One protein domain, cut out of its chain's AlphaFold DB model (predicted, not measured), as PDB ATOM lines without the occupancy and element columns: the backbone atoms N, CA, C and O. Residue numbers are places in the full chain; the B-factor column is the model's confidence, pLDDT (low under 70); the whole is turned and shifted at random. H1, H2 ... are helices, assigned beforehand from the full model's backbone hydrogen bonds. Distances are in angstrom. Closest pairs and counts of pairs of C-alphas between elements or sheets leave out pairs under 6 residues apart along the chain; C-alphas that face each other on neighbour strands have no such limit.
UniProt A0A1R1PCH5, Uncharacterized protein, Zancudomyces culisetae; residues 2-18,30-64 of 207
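This is residues 2 to 18 and 30 to 64 of the 207 residues of an uncharacterized protein of Zancudomyces culisetae (UniProt A0A1R1PCH5). A short helix, H1, crosses slantwise over the first part of a much longer one, H2, and residues 45 to 64 of H2 stick out beyond it as a bare straight arm that makes most of the length. The printed part has 52 residues with two named helices, H1 then H2, and no named strand; its class is all helix. It is extended, with a radius of gyration of the C-alphas of 16.1 A and spans of 52 by 18 by 17 A.

H1, residues 2 to 18, begins with C-alpha 2 at (126.753, 173.191, 105.109) and is 24.7 A long from first to last C-alpha. H2, residues 30 to 64, is 50.7 A long and ends with C-alpha 64 at (145.812, 141.260, 105.873).

H1 and H2 touch, the closest C-alphas being those of Val 10 and Thr 37, 7.0 A apart. H2 touches H1 with residues 30 to 40 alone. They run opposite ways at a steep tilt of 41 degrees. In H1 and H2 every O i to N i+4 pair is within hydrogen-bond range.

The two C-alphas farthest apart, those of Lys 18 and Lys 64, are 52.1 A apart. Residues 19 to 29 are not printed; C-alphas 18 and 30 are 10.8 A apart across this cut. Mean pLDDT of the printed part is 86.8; residues 3, 17 and 18 are under 70.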
ATOM      1  N   ALA A   2     128.215 173.050 105.081       70.00
ATOM      2  CA  ALA A   2     126.753 173.191 105.109       70.00
ATOM      3  C   ALA A   2     126.101 172.590 106.374       70.00
ATOM      4  O   ALA A   2     125.385 173.299 107.068       70.00
ATOM      5  N   LEU A   3     126.459 171.357 106.758       69.50
ATOM      6  CA  LEU A   3     125.913 170.698 107.960       69.50
ATOM      7  C   LEU A   3     126.199 171.445 109.266       69.50
ATOM      8  O   LEU A   3     125.337 171.535 110.127       69.50
ATOM      9  N   LYS A   4     127.389 172.044 109.405       74.50
ATOM     10  CA  LYS A   4     127.745 172.847 110.590       74.50
ATOM     11  C   LYS A   4     126.914 174.129 110.693       74.50
ATOM     12  O   LYS A   4     126.638 174.589 111.795       74.50
ATOM     13  N   LYS A   5     126.528 174.705 109.550       81.88
ATOM     14  CA  LYS A   5     125.644 175.872 109.495       81.88
ATOM     15  C   LYS A   5     124.211 175.484 109.867       81.88
ATOM     16  O   LYS A   5     123.619 176.165 110.691       81.88
ATOM     17  N   GLU A   6     123.714 174.372 109.326       79.31
ATOM     18  CA  GLU A   6     122.385 173.830 109.648       79.31
ATOM     19  C   GLU A   6     122.277 173.394 111.122       79.31
ATOM     20  O   GLU A   6     121.283 173.689 111.773       79.31
ATOM     21  N   LEU A   7     123.325 172.783 111.689       79.12
ATOM     22  CA  LEU A   7     123.420 172.463 113.121       79.12
ATOM     23  C   LEU A   7     123.285 173.707 113.994       79.12
ATOM     24  O   LEU A   7     122.507 173.710 114.942       79.12
ATOM     25  N   LYS A   8     124.020 174.770 113.657       83.50
ATOM     26  CA  LYS A   8     123.973 176.032 114.399       83.50
ATOM     27  C   LYS A   8     122.600 176.704 114.295       83.50
ATOM     28  O   LYS A   8     122.146 177.321 115.251       83.50
ATOM     29  N   GLU A   9     121.942 176.575 113.148       85.00
ATOM     30  CA  GLU A   9     120.591 177.093 112.910       85.00
ATOM     31  C   GLU A   9     119.541 176.332 113.732       85.00
ATOM     32  O   GLU A   9     118.748 176.956 114.431       85.00
ATOM     33  N   VAL A  10     119.578 174.994 113.733       81.19
ATOM     34  CA  VAL A  10     118.674 174.163 114.549       81.19
ATOM     35  C   VAL A  10     118.931 174.354 116.045       81.19
ATOM     36  O   VAL A  10     117.979 174.451 116.811       81.19
ATOM     37  N   GLN A  11     120.191 174.490 116.470       80.25
ATOM     38  CA  GLN A  11     120.539 174.814 117.859       80.25
ATOM     39  C   GLN A  11     119.996 176.183 118.279       80.25
ATOM     40  O   GLN A  11     119.393 176.293 119.338       80.25
ATOM     41  N   SER A  12     120.121 177.200 117.422       85.12
ATOM     42  CA  SER A  12     119.540 178.520 117.680       85.12
ATOM     43  C   SER A  12     118.012 178.483 117.757       85.12
ATOM     44  O   SER A  12     117.440 179.215 118.559       85.12
ATOM     45  N   MET A  13     117.350 177.661 116.936       79.12
ATOM     46  CA  MET A  13     115.897 177.475 117.003       79.12
ATOM     47  C   MET A  13     115.482 176.754 118.289       79.12
ATOM     48  O   MET A  13     114.520 177.167 118.927       79.12
ATOM     49  N   LEU A  14     116.230 175.727 118.703       75.50
ATOM     50  CA  LEU A  14     115.978 174.977 119.932       75.50
ATOM     51  C   LEU A  14     116.189 175.834 121.187       75.50
ATOM     52  O   LEU A  14     115.405 175.739 122.125       75.50
ATOM     53  N   ASP A  15     117.233 176.663 121.214       80.06
ATOM     54  CA  ASP A  15     117.506 177.554 122.345       80.06
ATOM     55  C   ASP A  15     116.487 178.699 122.417       80.06
ATOM     56  O   ASP A  15     116.009 179.007 123.503       80.06
ATOM     57  N   GLY A  16     116.041 179.231 121.273       74.62
ATOM     58  CA  GLY A  16     114.931 180.191 121.231       74.62
ATOM     59  C   GLY A  16     113.592 179.600 121.691       74.62
ATOM     60  O   GLY A  16     112.789 180.306 122.291       74.62
ATOM     61  N   MET A  17     113.358 178.303 121.464       67.31
ATOM     62  CA  MET A  17     112.158 177.608 121.949       67.31
ATOM     63  C   MET A  17     112.182 177.376 123.467       67.31
ATOM     64  O   MET A  17     111.132 177.364 124.088       67.31
ATOM     65  N   LYS A  18     113.367 177.230 124.077       67.69
ATOM     66  CA  LYS A  18     113.512 177.095 125.541       67.69
ATOM     67  C   LYS A  18     113.308 178.408 126.299       67.69
ATOM     68  O   LYS A  18     113.038 178.367 127.492       67.69
ATOM     69  N   GLU A  30     107.074 173.717 117.157       80.31
ATOM     70  CA  GLU A  30     107.666 172.512 117.738       80.31
ATOM     71  C   GLU A  30     107.773 171.398 116.701       80.31
ATOM     72  O   GLU A  30     108.832 170.799 116.500       80.31
ATOM     73  N   ARG A  31     106.692 171.182 115.944       85.56
ATOM     74  CA  ARG A  31     106.663 170.217 114.848       85.56
ATOM     75  C   ARG A  31     107.716 170.524 113.787       85.56
ATOM     76  O   ARG A  31     108.381 169.603 113.306       85.56
ATOM     77  N   LYS A  32     107.887 171.793 113.403       85.81
ATOM     78  CA  LYS A  32     108.923 172.204 112.439       85.81
ATOM     79  C   LYS A  32     110.326 171.965 112.985       85.81
ATOM     80  O   LYS A  32     111.169 171.465 112.241       85.81
ATOM     81  N   CYS A  33     110.561 172.265 114.261       82.88
ATOM     82  CA  CYS A  33     111.832 172.000 114.923       82.88
ATOM     83  C   CYS A  33     112.139 170.497 114.929       82.88
ATOM     84  O   CYS A  33     113.206 170.093 114.479       82.88
ATOM     85  N   LEU A  34     111.181 169.656 115.331       86.81
ATOM     86  CA  LEU A  34     111.332 168.196 115.347       86.81
ATOM     87  C   LEU A  34     111.626 167.625 113.954       86.81
ATOM     88  O   LEU A  34     112.533 166.809 113.803       86.81
ATOM     89  N   ILE A  35     110.909 168.079 112.919       90.00
ATOM     90  CA  ILE A  35     111.170 167.662 111.532       90.00
ATOM     91  C   ILE A  35     112.593 168.049 111.114       90.00
ATOM     92  O   ILE A  35     113.290 167.241 110.503       90.00
ATOM     93  N   LYS A  36     113.052 169.255 111.466       86.69
ATOM     94  CA  LYS A  36     114.412 169.715 111.155       86.69
ATOM     95  C   LYS A  36     115.485 168.920 111.889       86.69
ATOM     96  O   LYS A  36     116.506 168.601 111.283       86.69
ATOM     97  N   THR A  37     115.247 168.557 113.145       86.62
ATOM     98  CA  THR A  37     116.138 167.675 113.905       86.62
ATOM     99  C   THR A  37     116.235 166.300 113.249       86.62
ATOM    100  O   THR A  37     117.341 165.825 113.019       86.62
ATOM    101  N   LEU A  38     115.109 165.704 112.841       91.38
ATOM    102  CA  LEU A  38     115.108 164.421 112.125       91.38
ATOM    103  C   LEU A  38     115.843 164.504 110.778       91.38
ATOM    104  O   LEU A  38     116.633 163.622 110.448       91.38
ATOM    105  N   GLU A  39     115.623 165.568 109.998       90.88
ATOM    106  CA  GLU A  39     116.351 165.801 108.741       90.88
ATOM    107  C   GLU A  39     117.867 165.897 108.962       90.88
ATOM    108  O   GLU A  39     118.646 165.409 108.142       90.88
ATOM    109  N   LEU A  40     118.288 166.532 110.056       88.62
ATOM    110  CA  LEU A  40     119.688 166.670 110.434       88.62
ATOM    111  C   LEU A  40     120.280 165.328 110.865       88.62
ATOM    112  O   LEU A  40     121.332 164.947 110.354       88.62
ATOM    113  N   GLU A  41     119.607 164.604 111.759       91.06
ATOM    114  CA  GLU A  41     120.045 163.289 112.241       91.06
ATOM    115  C   GLU A  41     120.242 162.308 111.086       91.06
ATOM    116  O   GLU A  41     121.263 161.630 111.032       91.06
ATOM    117  N   VAL A  42     119.340 162.301 110.098       94.19
ATOM    118  CA  VAL A  42     119.501 161.480 108.887       94.19
ATOM    119  C   VAL A  42     120.804 161.806 108.153       94.19
ATOM    120  O   VAL A  42     121.502 160.892 107.716       94.19
ATOM    121  N   LYS A  43     121.160 163.088 108.018       90.31
ATOM    122  CA  LYS A  43     122.415 163.488 107.361       90.31
ATOM    123  C   LYS A  43     123.639 163.079 108.179       90.31
ATOM    124  O   LYS A  43     124.602 162.591 107.598       90.31
ATOM    125  N   VAL A  44     123.587 163.223 109.504       91.25
ATOM    126  CA  VAL A  44     124.659 162.769 110.405       91.25
ATOM    127  C   VAL A  44     124.846 161.257 110.302       91.25
ATOM    128  O   VAL A  44     125.965 160.800 110.107       91.25
ATOM    129  N   CYS A  45     123.761 160.476 110.304       95.31
ATOM    130  CA  CYS A  45     123.840 159.028 110.119       95.31
ATOM    131  C   CYS A  45     124.468 158.630 108.775       95.31
ATOM    132  O   CYS A  45     125.147 157.612 108.707       95.31
ATOM    133  N   ILE A  46     124.254 159.399 107.700       94.56
ATOM    134  CA  ILE A  46     124.901 159.140 106.403       94.56
ATOM    135  C   ILE A  46     126.418 159.354 106.496       94.56
ATOM    136  O   ILE A  46     127.174 158.517 106.000       94.56
ATOM    137  N   ASP A  47     126.859 160.433 107.143       93.19
ATOM    138  CA  ASP A  47     128.284 160.711 107.353       93.19
ATOM    139  C   ASP A  47     128.933 159.641 108.252       93.19
ATOM    140  O   ASP A  47     130.006 159.125 107.929       93.19
ATOM    141  N   ASP A  48     128.254 159.230 109.326       95.06
ATOM    142  CA  ASP A  48     128.711 158.158 110.219       95.06
ATOM    143  C   ASP A  48     128.781 156.801 109.494       95.06
ATOM    144  O   ASP A  48     129.710 156.014 109.698       95.06
ATOM    145  N   LEU A  49     127.831 156.513 108.598       96.81
ATOM    146  CA  LEU A  49     127.880 155.318 107.751       96.81
ATOM    147  C   LEU A  49     129.092 155.340 106.815       96.81
ATOM    148  O   LEU A  49     129.757 154.317 106.658       96.81
ATOM    149  N   ALA A  50     129.423 156.490 106.226       95.38
ATOM    150  CA  ALA A  50     130.630 156.620 105.415       95.38
ATOM    151  C   ALA A  50     131.899 156.383 106.255       95.38
ATOM    152  O   ALA A  50     132.757 155.593 105.859       95.38
ATOM    153  N   ALA A  51     131.981 156.977 107.450       95.50
ATOM    154  CA  ALA A  51     133.112 156.795 108.358       95.50
ATOM    155  C   ALA A  51     133.286 155.330 108.801       95.50
ATOM    156  O   ALA A  51     134.392 154.790 108.773       95.50
ATOM    157  N   THR A  52     132.193 154.651 109.157       96.62
ATOM    158  CA  THR A  52     132.232 153.226 109.538       96.62
ATOM    159  C   THR A  52     132.607 152.319 108.364       96.62
ATOM    160  O   THR A  52     133.316 151.330 108.558       96.62
ATOM    161  N   MET A  53     132.197 152.646 107.135       97.50
ATOM    162  CA  MET A  53     132.640 151.924 105.938       97.50
ATOM    163  C   MET A  53     134.155 152.037 105.731       97.50
ATOM    164  O   MET A  53     134.808 151.017 105.495       97.50
ATOM    165  N   GLU A  54     134.721 153.237 105.875       96.25
ATOM    166  CA  GLU A  54     136.171 153.459 105.797       96.25
ATOM    167  C   GLU A  54     136.921 152.702 106.907       96.25
ATOM    168  O   GLU A  54     137.931 152.044 106.648       96.25
ATOM    169  N   GLU A  55     136.401 152.701 108.137       96.19
ATOM    170  CA  GLU A  55     136.987 151.945 109.250       96.19
ATOM    171  C   GLU A  55     137.000 150.432 108.976       96.19
ATOM    172  O   GLU A  55     138.008 149.760 109.209       96.19
ATOM    173  N   ILE A  56     135.920 149.881 108.409       96.75
ATOM    174  CA  ILE A  56     135.860 148.467 108.013       96.75
ATOM    175  C   ILE A  56     136.945 148.142 106.977       96.75
ATOM    176  O   ILE A  56     137.562 147.072 107.043       96.75
ATOM    177  N   GLU A  57     137.196 149.028 106.012       95.31
ATOM    178  CA  GLU A  57     138.270 148.845 105.031       95.31
ATOM    179  C   GLU A  57     139.654 148.860 105.685       95.31
ATOM    180  O   GLU A  57     140.484 147.992 105.387       95.31
ATOM    181  N   LEU A  58     139.880 149.772 106.634       93.81
ATOM    182  CA  LEU A  58     141.109 149.816 107.422       93.81
ATOM    183  C   LEU A  58     141.302 148.528 108.226       93.81
ATOM    184  O   LEU A  58     142.380 147.935 108.172       93.81
ATOM    185  N   ILE A  59     140.266 148.038 108.911       95.19
ATOM    186  CA  ILE A  59     140.323 146.792 109.690       95.19
ATOM    187  C   ILE A  59     140.654 145.600 108.783       95.19
ATOM    188  O   ILE A  59     141.531 144.803 109.121       95.19
ATOM    189  N   LYS A  60     140.044 145.505 107.594       94.56
ATOM    190  CA  LYS A  60     140.383 144.469 106.600       94.56
ATOM    191  C   LYS A  60     141.839 144.565 106.143       94.56
ATOM    192  O   LYS A  60     142.487 143.542 105.912       94.56
ATOM    193  N   HIS A  61     142.369 145.776 105.985       92.12
ATOM    194  CA  HIS A  61     143.776 145.976 105.650       92.12
ATOM    195  C   HIS A  61     144.697 145.562 106.810       92.12
ATOM    196  O   HIS A  61     145.685 144.862 106.588       92.12
ATOM    197  N   PHE A  62     144.349 145.907 108.053       86.19
ATOM    198  CA  PHE A  62     145.073 145.474 109.251       86.19
ATOM    199  C   PHE A  62     145.055 143.956 109.437       86.19
ATOM    200  O   PHE A  62     146.070 143.388 109.832       86.19
ATOM    201  N   GLU A  63     143.949 143.283 109.130       87.38
ATOM    202  CA  GLU A  63     143.864 141.823 109.158       87.38
ATOM    203  C   GLU A  63     144.815 141.190 108.134       87.38
ATOM    204  O   GLU A  63     145.594 140.304 108.483       87.38
ATOM    205  N   LYS A  64     144.854 141.709 106.899       85.94
ATOM    206  CA  LYS A  64     145.812 141.260 105.873       85.94
ATOM    207  C   LYS A  64     147.266 141.479 106.296       85.94
ATOM    208  O   LYS A  64     148.099 140.604 106.075       85.94
TER     209      LYS A  64